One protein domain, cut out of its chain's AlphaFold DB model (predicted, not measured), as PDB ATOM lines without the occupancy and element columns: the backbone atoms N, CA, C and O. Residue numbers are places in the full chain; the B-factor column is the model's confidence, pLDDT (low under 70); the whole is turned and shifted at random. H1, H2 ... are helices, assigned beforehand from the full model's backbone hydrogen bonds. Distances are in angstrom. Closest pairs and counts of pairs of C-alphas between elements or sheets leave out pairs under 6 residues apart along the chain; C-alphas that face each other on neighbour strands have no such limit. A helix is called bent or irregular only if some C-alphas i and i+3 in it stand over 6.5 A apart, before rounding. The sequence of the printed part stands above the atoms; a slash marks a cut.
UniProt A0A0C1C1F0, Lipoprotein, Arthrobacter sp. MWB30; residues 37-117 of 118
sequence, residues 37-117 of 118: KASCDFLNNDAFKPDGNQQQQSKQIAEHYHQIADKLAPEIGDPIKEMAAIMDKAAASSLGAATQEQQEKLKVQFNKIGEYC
ATOM      1  N   LYS A  37       0.482  47.170 154.704       97.62
ATOM      2  CA  LYS A  37       0.934  48.556 154.549       97.62
ATOM      3  C   LYS A  37       2.420  48.610 154.197       97.62
ATOM      4  O   LYS A  37       2.793  49.273 153.235       97.62
ATOM      5  N   ALA A  38       3.255  47.900 154.948       97.75
ATOM      6  CA  ALA A  38       4.690  47.842 154.713       97.75
ATOM      7  C   ALA A  38       5.024  47.188 153.363       97.75
ATOM      8  O   ALA A  38       5.986  47.585 152.711       97.75
ATOM      9  N   SER A  39       4.210  46.231 152.912       97.81
ATOM     10  CA  SER A  39       4.326  45.638 151.576       97.81
ATOM     11  C   SER A  39       4.045  46.658 150.472       97.81
ATOM     12  O   SER A  39       4.814  46.751 149.520       97.81
ATOM     13  N   CYS A  40       2.982  47.457 150.605       97.81
ATOM     14  CA  CYS A  40       2.678  48.519 149.646       97.81
ATOM     15  C   CYS A  40       3.749  49.614 149.647       97.81
ATOM     16  O   CYS A  40       4.184  50.042 148.582       97.81
ATOM     17  N   ASP A  41       4.232  50.017 150.826       97.75
ATOM     18  CA  ASP A  41       5.341  50.967 150.944       97.75
ATOM     19  C   ASP A  41       6.611  50.413 150.275       97.75
ATOM     20  O   ASP A  41       7.296  51.144 149.560       97.75
ATOM     21  N   PHE A  42       6.910  49.121 150.449       96.62
ATOM     22  CA  PHE A  42       8.024  48.454 149.770       96.62
ATOM     23  C   PHE A  42       7.870  48.515 148.246       96.62
ATOM     24  O   PHE A  42       8.784  48.981 147.571       96.62
ATOM     25  N   LEU A  43       6.716  48.101 147.709       95.94
ATOM     26  CA  LEU A  43       6.464  48.088 146.263       95.94
ATOM     27  C   LEU A  43       6.486  49.492 145.645       95.94
ATOM     28  O   LEU A  43       7.018  49.674 144.555       95.94
ATOM     29  N   ASN A  44       5.959  50.497 146.345       95.38
ATOM     30  CA  ASN A  44       5.939  51.881 145.866       95.38
ATOM     31  C   ASN A  44       7.336  52.517 145.799       95.38
ATOM     32  O   ASN A  44       7.547  53.456 145.033       95.38
ATOM     33  N   ASN A  45       8.280  52.026 146.603       96.44
ATOM     34  CA  ASN A  45       9.667  52.496 146.623       96.44
ATOM     35  C   ASN A  45      10.626  51.559 145.879       96.44
ATOM     36  O   ASN A  45      11.841  51.775 145.891       96.44
ATOM     37  N   ASP A  46      10.099  50.521 145.236       95.31
ATOM     38  CA  ASP A  46      10.894  49.579 144.478       95.31
ATOM     39  C   ASP A  46      11.402  50.231 143.185       95.31
ATOM     40  O   ASP A  46      10.647  50.574 142.275       95.31
ATOM     41  N   ALA A  47      12.715  50.433 143.121       95.00
ATOM     42  CA  ALA A  47      13.386  51.082 142.003       95.00
ATOM     43  C   ALA A  47      13.923  50.079 140.968       95.00
ATOM     44  O   ALA A  47      14.765  50.453 140.145       95.00
ATOM     45  N   PHE A  48      13.481  48.818 141.020       97.06
ATOM     46  CA  PHE A  48      13.900  47.781 140.087       97.06
ATOM     47  C   PHE A  48      13.670  48.196 138.626       97.06
ATOM     48  O   PHE A  48      12.580  48.610 138.224       97.06
ATOM     49  N   LYS A  49      14.727  48.082 137.817       96.50
ATOM     50  CA  LYS A  49      14.721  48.402 136.387       96.50
ATOM     51  C   LYS A  49      15.494  47.317 135.641       96.50
ATOM     52  O   LYS A  49      16.716  47.281 135.782       96.50
ATOM     53  N   PRO A  50      14.814  46.448 134.875       95.81
ATOM     54  CA  PRO A  50      15.491  45.415 134.112       95.81
ATOM     55  C   PRO A  50      16.227  46.018 132.911       95.81
ATOM     56  O   PRO A  50      15.841  47.070 132.394       95.81
ATOM     57  N   ASP A  51      17.264  45.333 132.439       97.12
ATOM     58  CA  ASP A  51      18.080  45.761 131.303       97.12
ATOM     59  C   ASP A  51      18.224  44.678 130.216       97.12
ATOM     60  O   ASP A  51      17.711  43.561 130.320       97.12
ATOM     61  N   GLY A  52      18.896  45.036 129.119       96.19
ATOM     62  CA  GLY A  52      19.163  44.119 128.011       96.19
ATOM     63  C   GLY A  52      17.979  43.930 127.059       96.19
ATOM     64  O   GLY A  52      17.146  44.820 126.882       96.19
ATOM     65  N   ASN A  53      17.939  42.784 126.379       94.69
ATOM     66  CA  ASN A  53      16.880  42.437 125.429       94.69
ATOM     67  C   ASN A  53      15.622  41.885 126.132       94.69
ATOM     68  O   ASN A  53      15.633  41.627 127.331       94.69
ATOM     69  N   GLN A  54      14.535  41.665 125.386       95.56
ATOM     70  CA  GLN A  54      13.240  41.246 125.950       95.56
ATOM     71  C   GLN A  54      13.335  39.974 126.801       95.56
ATOM     72  O   GLN A  54      12.789  39.925 127.899       95.56
ATOM     73  N   GLN A  55      14.083  38.972 126.339       96.06
ATOM     74  CA  GLN A  55      14.243  37.714 127.062       96.06
ATOM     75  C   GLN A  55      14.992  37.909 128.386       96.06
ATOM     76  O   GLN A  55      14.592  37.362 129.414       96.06
ATOM     77  N   GLN A  56      16.059  38.714 128.366       97.00
ATOM     78  CA  GLN A  56      16.824  39.077 129.558       97.00
ATOM     79  C   GLN A  56      15.958  39.863 130.542       97.00
ATOM     80  O   GLN A  56      15.916  39.508 131.717       97.00
ATOM     81  N   GLN A  57      15.206  40.850 130.056       97.62
ATOM     82  CA  GLN A  57      14.302  41.638 130.888       97.62
ATOM     83  C   GLN A  57      13.228  40.762 131.535       97.62
ATOM     84  O   GLN A  57      13.036  40.831 132.745       97.62
ATOM     85  N   SER A  58      12.565  39.890 130.768       97.81
ATOM     86  CA  SER A  58      11.544  38.985 131.308       97.81
ATOM     87  C   SER A  58      12.102  38.058 132.382       97.81
ATOM     88  O   SER A  58      11.451  37.849 133.404       97.81
ATOM     89  N   LYS A  59      13.326  37.553 132.189       97.94
ATOM     90  CA  LYS A  59      14.014  36.735 133.189       97.94
ATOM     91  C   LYS A  59      14.300  37.530 134.464       97.94
ATOM     92  O   LYS A  59      13.979  37.061 135.549       97.94
ATOM     93  N   GLN A  60      14.855  38.735 134.337       98.44
ATOM     94  CA  GLN A  60      15.157  39.595 135.484       98.44
ATOM     95  C   GLN A  60      13.887  39.979 136.255       98.44
ATOM     96  O   GLN A  60      13.889  39.968 137.482       98.44
ATOM     97  N   ILE A  61      12.787  40.280 135.555       97.94
ATOM     98  CA  ILE A  61      11.491  40.576 136.182       97.94
ATOM     99  C   ILE A  61      10.972  39.351 136.946       97.94
ATOM    100  O   ILE A  61      10.533  39.492 138.085       97.94
ATOM    101  N   ALA A  62      11.027  38.156 136.347       98.19
ATOM    102  CA  ALA A  62      10.593  36.929 137.012       98.19
ATOM    103  C   ALA A  62      11.407  36.663 138.288       98.19
ATOM    104  O   ALA A  62      10.836  36.439 139.354       98.19
ATOM    105  N   GLU A  63      12.734  36.761 138.197       98.31
ATOM    106  CA  GLU A  63      13.644  36.611 139.337       98.31
ATOM    107  C   GLU A  63      13.352  37.634 140.438       98.31
ATOM    108  O   GLU A  63      13.258  37.266 141.609       98.31
ATOM    109  N   HIS A  64      13.159  38.902 140.074       98.25
ATOM    110  CA  HIS A  64      12.811  39.961 141.018       98.25
ATOM    111  C   HIS A  64      11.493  39.668 141.742       98.25
ATOM    112  O   HIS A  64      11.435  39.711 142.971       98.25
ATOM    113  N   TYR A  65      10.451  39.273 141.009       98.19
ATOM    114  CA  TYR A  65       9.166  38.893 141.599       98.19
ATOM    115  C   TYR A  65       9.278  37.694 142.544       98.19
ATOM    116  O   TYR A  65       8.745  37.759 143.652       98.19
ATOM    117  N   HIS A  66      10.028  36.648 142.181       97.88
ATOM    118  CA  HIS A  66      10.307  35.525 143.087       97.88
ATOM    119  C   HIS A  66      11.016  35.980 144.370       97.88
ATOM    120  O   HIS A  66      10.662  35.544 145.464       97.88
ATOM    121  N   GLN A  67      11.990  36.889 144.263       96.12
ATOM    122  CA  GLN A  67      12.767  37.375 145.408       96.12
ATOM    123  C   GLN A  67      11.956  38.224 146.392       96.12
ATOM    124  O   GLN A  67      12.253  38.219 147.594       96.12
ATOM    125  N   ILE A  68      10.995  39.008 145.901       96.62
ATOM    126  CA  ILE A  68      10.207  39.904 146.755       96.62
ATOM    127  C   ILE A  68       8.935  39.237 147.272       96.62
ATOM    128  O   ILE A  68       8.541  39.523 148.397       96.62
ATOM    129  N   ALA A  69       8.320  38.319 146.519       97.00
ATOM    130  CA  ALA A  69       6.999  37.789 146.849       97.00
ATOM    131  C   ALA A  69       6.916  37.134 148.234       97.00
ATOM    132  O   ALA A  69       5.935  37.326 148.949       97.00
ATOM    133  N   ASP A  70       7.950  36.397 148.647       94.25
ATOM    134  CA  ASP A  70       7.967  35.728 149.953       94.25
ATOM    135  C   ASP A  70       8.166  36.681 151.138       94.25
ATOM    136  O   ASP A  70       7.942  36.283 152.281       94.25
ATOM    137  N   LYS A  71       8.557  37.935 150.881       95.31
ATOM    138  CA  LYS A  71       8.710  38.980 151.904       95.31
ATOM    139  C   LYS A  71       7.416  39.753 152.141       95.31
ATOM    140  O   LYS A  71       7.287  40.397 153.174       95.31
ATOM    141  N   LEU A  72       6.485  39.727 151.192       97.00
ATOM    142  CA  LEU A  72       5.281  40.555 151.207       97.00
ATOM    143  C   LEU A  72       4.135  39.859 151.949       97.00
ATOM    144  O   LEU A  72       4.142  38.639 152.152       97.00
ATOM    145  N   ALA A  73       3.129  40.644 152.329       97.44
ATOM    146  CA  ALA A  73       1.859  40.131 152.822       97.44
ATOM    147  C   ALA A  73       1.265  39.154 151.792       97.44
ATOM    148  O   ALA A  73       1.347  39.446 150.595       97.44
ATOM    149  N   PRO A  74       0.682  38.011 152.199       96.50
ATOM    150  CA  PRO A  74       0.184  36.994 151.268       96.50
ATOM    151  C   PRO A  74      -0.750  37.538 150.179       96.50
ATOM    152  O   PRO A  74      -0.615  37.180 149.014       96.50
ATOM    153  N   GLU A  75      -1.625  38.478 150.530       96.12
ATOM    154  CA  GLU A  75      -2.596  39.111 149.633       96.12
ATOM    155  C   GLU A  75      -1.939  39.891 148.479       96.12
ATOM    156  O   GLU A  75      -2.557  40.095 147.436       96.12
ATOM    157  N   ILE A  76      -0.678  40.296 148.652       98.19
ATOM    158  CA  ILE A  76       0.140  41.015 147.669       98.19
ATOM    159  C   ILE A  76       1.183  40.077 147.042       98.19
ATOM    160  O   ILE A  76       1.375  40.069 145.826       98.19
ATOM    161  N   GLY A  77       1.848  39.267 147.867       97.69
ATOM    162  CA  GLY A  77       2.901  38.345 147.455       97.69
ATOM    163  C   GLY A  77       2.397  37.231 146.542       97.69
ATOM    164  O   GLY A  77       3.062  36.920 145.557       97.69
ATOM    165  N   ASP A  78       1.220  36.660 146.802       98.00
ATOM    166  CA  ASP A  78       0.686  35.561 145.989       98.00
ATOM    167  C   ASP A  78       0.345  36.004 144.547       98.00
ATOM    168  O   ASP A  78       0.783  35.331 143.610       98.00
ATOM    169  N   PRO A  79      -0.314  37.159 144.304       98.31
ATOM    170  CA  PRO A  79      -0.408  37.732 142.957       98.31
ATOM    171  C   PRO A  79       0.952  37.950 142.277       98.31
ATOM    172  O   PRO A  79       1.083  37.685 141.082       98.31
ATOM    173  N   ILE A  80       1.979  38.382 143.018       98.25
ATOM    174  CA  ILE A  80       3.331  38.590 142.472       98.25
ATOM    175  C   ILE A  80       3.990  37.259 142.081       98.25
ATOM    176  O   ILE A  80       4.674  37.207 141.060       98.25
ATOM    177  N   LYS A  81       3.736  36.156 142.800       98.38
ATOM    178  CA  LYS A  81       4.191  34.809 142.389       98.38
ATOM    179  C   LYS A  81       3.581  34.381 141.060       98.38
ATOM    180  O   LYS A  81       4.282  33.848 140.202       98.38
ATOM    181  N   GLU A  82       2.292  34.648 140.863       98.31
ATOM    182  CA  GLU A  82       1.623  34.378 139.586       98.31
ATOM    183  C   GLU A  82       2.217  35.230 138.455       98.31
ATOM    184  O   GLU A  82       2.446  34.738 137.348       98.31
ATOM    185  N   MET A  83       2.534  36.497 138.736       98.44
ATOM    186  CA  MET A  83       3.245  37.357 137.789       98.44
ATOM    187  C   MET A  83       4.638  36.807 137.462       98.44
ATOM    188  O   MET A  83       4.999  36.761 136.287       98.44
ATOM    189  N   ALA A  84       5.388  36.325 138.459       98.44
ATOM    190  CA  ALA A  84       6.691  35.690 138.261       98.44
ATOM    191  C   ALA A  84       6.587  34.493 137.306       98.44
ATOM    192  O   ALA A  84       7.304  34.433 136.311       98.44
ATOM    193  N   ALA A  85       5.608  33.609 137.519       98.38
ATOM    194  CA  ALA A  85       5.379  32.441 136.668       98.38
ATOM    195  C   ALA A  85       4.982  32.803 135.222       98.38
ATOM    196  O   ALA A  85       5.289  32.068 134.277       98.38
ATOM    197  N   ILE A  86       4.282  33.924 135.016       97.94
ATOM    198  CA  ILE A  86       3.989  34.439 133.672       97.94
ATOM    199  C   ILE A  86       5.275  34.925 132.996       97.94
ATOM    200  O   ILE A  86       5.508  34.609 131.826       97.94
ATOM    201  N   MET A  87       6.114  35.654 133.729       97.94
ATOM    202  CA  MET A  87       7.367  36.197 133.209       97.94
ATOM    203  C   MET A  87       8.419  35.109 132.959       97.94
ATOM    204  O   MET A  87       9.122  35.186 131.955       97.94
ATOM    205  N   ASP A  88       8.439  34.033 133.753       98.25
ATOM    206  CA  ASP A  88       9.235  32.828 133.476       98.25
ATOM    207  C   ASP A  88       8.878  32.232 132.106       98.25
ATOM    208  O   ASP A  88       9.748  31.915 131.294       98.25
ATOM    209  N   LYS A  89       7.577  32.133 131.799       97.38
ATOM    210  CA  LYS A  89       7.108  31.647 130.491       97.38
ATOM    211  C   LYS A  89       7.471  32.608 129.362       97.38
ATOM    212  O   LYS A  89       7.820  32.151 128.276       97.38
ATOM    213  N   ALA A  90       7.393  33.918 129.598       96.31
ATOM    214  CA  ALA A  90       7.819  34.921 128.626       96.31
ATOM    215  C   ALA A  90       9.326  34.805 128.333       96.31
ATOM    216  O   ALA A  90       9.714  34.761 127.166       96.31
ATOM    217  N   ALA A  91      10.155  34.652 129.368       96.12
ATOM    218  CA  ALA A  91      11.604  34.470 129.265       96.12
ATOM    219  C   ALA A  91      12.008  33.149 128.586       96.12
ATOM    220  O   ALA A  91      13.046  33.076 127.929       96.12
ATOM    221  N   ALA A  92      11.192  32.103 128.718       96.31
ATOM    222  CA  ALA A  92      11.397  30.833 128.026       96.31
ATOM    223  C   ALA A  92      10.924  30.848 126.558       96.31
ATOM    224  O   ALA A  92      11.197  29.904 125.816       96.31
ATOM    225  N   SER A  93      10.200  31.886 126.126       94.62
ATOM    226  CA  SER A  93       9.673  31.983 124.762       94.62
ATOM    227  C   SER A  93      10.716  32.501 123.768       94.62
ATOM    228  O   SER A  93      11.639  33.228 124.131       94.62
ATOM    229  N   SER A  94      10.529  32.189 122.481       90.81
ATOM    230  CA  SER A  94      11.399  32.674 121.398       90.81
ATOM    231  C   SER A  94      11.366  34.193 121.210       90.81
ATOM    232  O   SER A  94      12.316  34.760 120.679       90.81
ATOM    233  N   LEU A  95      10.282  34.848 121.634       90.62
ATOM    234  CA  LEU A  95      10.144  36.302 121.585       90.62
ATOM    235  C   LEU A  95      10.697  36.970 122.848       90.62
ATOM    236  O   LEU A  95      10.970  38.163 122.834       90.62
ATOM    237  N   GLY A  96      10.843  36.233 123.952       90.94
ATOM    238  CA  GLY A  96      11.275  36.797 125.228       90.94
ATOM    239  C   GLY A  96      10.275  37.774 125.856       90.94
ATOM    240  O   GLY A  96      10.596  38.382 126.869       90.94
ATOM    241  N   ALA A  97       9.085  37.950 125.278       92.38
ATOM    242  CA  ALA A  97       8.088  38.932 125.689       92.38
ATOM    243  C   ALA A  97       6.755  38.260 126.028       92.38
ATOM    244  O   ALA A  97       6.399  37.227 125.457       92.38
ATOM    245  N   ALA A  98       6.001  38.873 126.941       91.75
ATOM    246  CA  ALA A  98       4.673  38.395 127.298       91.75
ATOM    247  C   ALA A  98       3.705  38.535 126.109       91.75
ATOM    248  O   ALA A  98       3.550  39.620 125.539       91.75
ATOM    249  N   THR A  99       3.012  37.449 125.761       94.88
ATOM    250  CA  THR A  99       1.919  37.457 124.780       94.88
ATOM    251  C   THR A  99       0.750  38.314 125.264       94.88
ATOM    252  O   THR A  99       0.650  38.637 126.446       94.88
ATOM    253  N   GLN A 100      -0.191  38.643 124.378       96.38
ATOM    254  CA  GLN A 100      -1.390  39.395 124.766       96.38
ATOM    255  C   GLN A 100      -2.186  38.694 125.882       96.38
ATOM    256  O   GLN A 100      -2.595  39.328 126.847       96.38
ATOM    257  N   GLU A 101      -2.344  37.371 125.798       96.56
ATOM    258  CA  GLU A 101      -3.012  36.587 126.843       96.56
ATOM    259  C   GLU A 101      -2.261  36.670 128.182       96.56
ATOM    260  O   GLU A 101      -2.868  36.797 129.246       96.56
ATOM    261  N   GLN A 102      -0.928  36.619 128.143       95.62
ATOM    262  CA  GLN A 102      -0.096  36.770 129.334       95.62
ATOM    263  C   GLN A 102      -0.193  38.185 129.917       95.62
ATOM    264  O   GLN A 102      -0.269  38.323 131.134       95.62
ATOM    265  N   GLN A 103      -0.260  39.220 129.078       96.56
ATOM    266  CA  GLN A 103      -0.447  40.607 129.513       96.56
ATOM    267  C   GLN A 103      -1.794  40.816 130.215       96.56
ATOM    268  O   GLN A 103      -1.836  41.450 131.267       96.56
ATOM    269  N   GLU A 104      -2.881  40.226 129.712       98.06
ATOM    270  CA  GLU A 104      -4.178  40.270 130.404       98.06
ATOM    271  C   GLU A 104      -4.123  39.554 131.763       98.06
ATOM    272  O   GLU A 104      -4.658  40.049 132.757       98.06
ATOM    273  N   LYS A 105      -3.402  38.429 131.860       97.56
ATOM    274  CA  LYS A 105      -3.186  37.749 133.150       97.56
ATOM    275  C   LYS A 105      -2.362  38.594 134.122       97.56
ATOM    276  O   LYS A 105      -2.712  38.644 135.300       97.56
ATOM    277  N   LEU A 106      -1.316  39.276 133.645       97.31
ATOM    278  CA  LEU A 106      -0.531  40.217 134.453       97.31
ATOM    279  C   LEU A 106      -1.418  41.348 134.980       97.31
ATOM    280  O   LEU A 106      -1.396  41.638 136.173       97.31
ATOM    281  N   LYS A 107      -2.259  41.933 134.121       97.62
ATOM    282  CA  LYS A 107      -3.207  42.989 134.498       97.62
ATOM    283  C   LYS A 107      -4.165  42.551 135.604       97.62
ATOM    284  O   LYS A 107      -4.400  43.312 136.538       97.62
ATOM    285  N   VAL A 108      -4.686  41.323 135.543       98.19
ATOM    286  CA  VAL A 108      -5.529  40.775 136.619       98.19
ATOM    287  C   VAL A 108      -4.782  40.750 137.954       98.19
ATOM    288  O   VAL A 108      -5.364  41.125 138.968       98.19
ATOM    289  N   GLN A 109      -3.508  40.348 137.977       98.06
ATOM    290  CA  GLN A 109      -2.736  40.337 139.224       98.06
ATOM    291  C   GLN A 109      -2.411  41.754 139.715       98.06
ATOM    292  O   GLN A 109      -2.575  42.022 140.901       98.06
ATOM    293  N   PHE A 110      -2.054  42.683 138.820       96.75
ATOM    294  CA  PHE A 110      -1.869  44.095 139.179       96.75
ATOM    295  C   PHE A 110      -3.125  44.703 139.808       96.75
ATOM    296  O   PHE A 110      -3.027  45.406 140.810       96.75
ATOM    297  N   ASN A 111      -4.308  44.392 139.272       97.50
ATOM    298  CA  ASN A 111      -5.567  44.860 139.848       97.50
ATOM    299  C   ASN A 111      -5.777  44.318 141.266       97.50
ATOM    300  O   ASN A 111      -6.140  45.091 142.145       97.50
ATOM    301  N   LYS A 112      -5.492  43.029 141.514       97.19
ATOM    302  CA  LYS A 112      -5.564  42.449 142.867       97.19
ATOM    303  C   LYS A 112      -4.619  43.157 143.836       97.19
ATOM    304  O   LYS A 112      -5.026  43.472 144.942       97.19
ATOM    305  N   ILE A 113      -3.385  43.448 143.417       96.88
ATOM    306  CA  ILE A 113      -2.427  44.213 144.233       96.88
ATOM    307  C   ILE A 113      -2.989  45.613 144.539       96.88
ATOM    308  O   ILE A 113      -2.959  46.054 145.686       96.88
ATOM    309  N   GLY A 114      -3.561  46.288 143.536       95.81
ATOM    310  CA  GLY A 114      -4.156  47.622 143.671       95.81
ATOM    311  C   GLY A 114      -5.406  47.691 144.561       95.81
ATOM    312  O   GLY A 114      -5.753  48.767 145.044       95.81
ATOM    313  N   GLU A 115      -6.077  46.568 144.842       96.62
ATOM    314  CA  GLU A 115      -7.157  46.530 145.841       96.62
ATOM    315  C   GLU A 115      -6.635  46.816 147.259       96.62
ATOM    316  O   GLU A 115      -7.366  47.400 148.067       96.62
ATOM    317  N   TYR A 116      -5.369  46.474 147.528       96.44
ATOM    318  CA  TYR A 116      -4.692  46.670 148.812       96.44
ATOM    319  C   TYR A 116      -3.770  47.897 148.822       96.44
ATOM    320  O   TYR A 116      -3.760  48.642 149.802       96.44
ATOM    321  N   CYS A 117      -3.023  48.133 147.739       93.44
ATOM    322  CA  CYS A 117      -2.063  49.233 147.617       93.44
ATOM    323  C   CYS A 117      -2.665  50.428 146.866       93.44
ATOM    324  O   CYS A 117      -2.453  50.576 145.663       93.44
TER     325      CYS A 117
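What this domain is: This is residues 37 to 117 of the 118 residues of the protein "Lipoprotein" of Arthrobacter sp. MWB30 (UniProt A0A0C1C1F0). Three helices, H2, H3 and H4, run up and down nearly side by side, with H3, the longest by residues, in the middle between H2 and H4, which are apart from each other. The short helix H1 sits at one end, near H3 and H4, and the link of residues 45 to 53 runs back along the length of H2. The printed part has 81 residues with four named helices, in the order H1, H2, H3, H4, and no named strand; its class is all helix. It is compact, with a radius of gyration of the C-alphas of 12.3 A, and elongated, spanning 38 by 23 by 17 A.

Where its parts are: H3, residues 74 to 91, is 24.9 A long and begins with C-alpha 74 at (0.184, 36.994, 151.268). It is neither bent nor irregular, but only just: C-alphas 75 and 78 are 6.1 A apart. H2, residues 54 to 69, is 22.1 A long. H4, residues 100 to 116, is 25.3 A long and ends with C-alpha 116 at (-4.692, 46.670, 148.812). H1, residues 37 to 44, measures 10.6 A and begins with C-alpha 37 at (0.934, 48.556, 154.549).

How they stand to each other: H3 touches H2, with the C-alphas of Gly 77 and Ala 69 closest at 4.2 A. They form a helical hairpin, opposite ways at a shallow tilt of 21 degrees. H3 also touches H4 in a helical hairpin, opposite ways at a shallow tilt of 18 degrees; the closest C-alphas, of Pro 79 and Gln 109, are 5.1 A apart. H2 and H4 are apart, as are H1 and H2. H1 is close to H3 but not clearly touching, the closest C-alphas being those of Ser 39 and Ile 76, 7.4 A apart. In H1 and H2 every O i to N i+4 pair is within hydrogen-bond range; H3 has 13 of 14 and H4 12 of 13.

The domain as a whole: The C-alphas of Lys 37 and Ser 94 are the two farthest apart, at 38.2 A. The printed part has no cut and no long link. Its mean pLDDT is 96.6, and no printed residue is under 70.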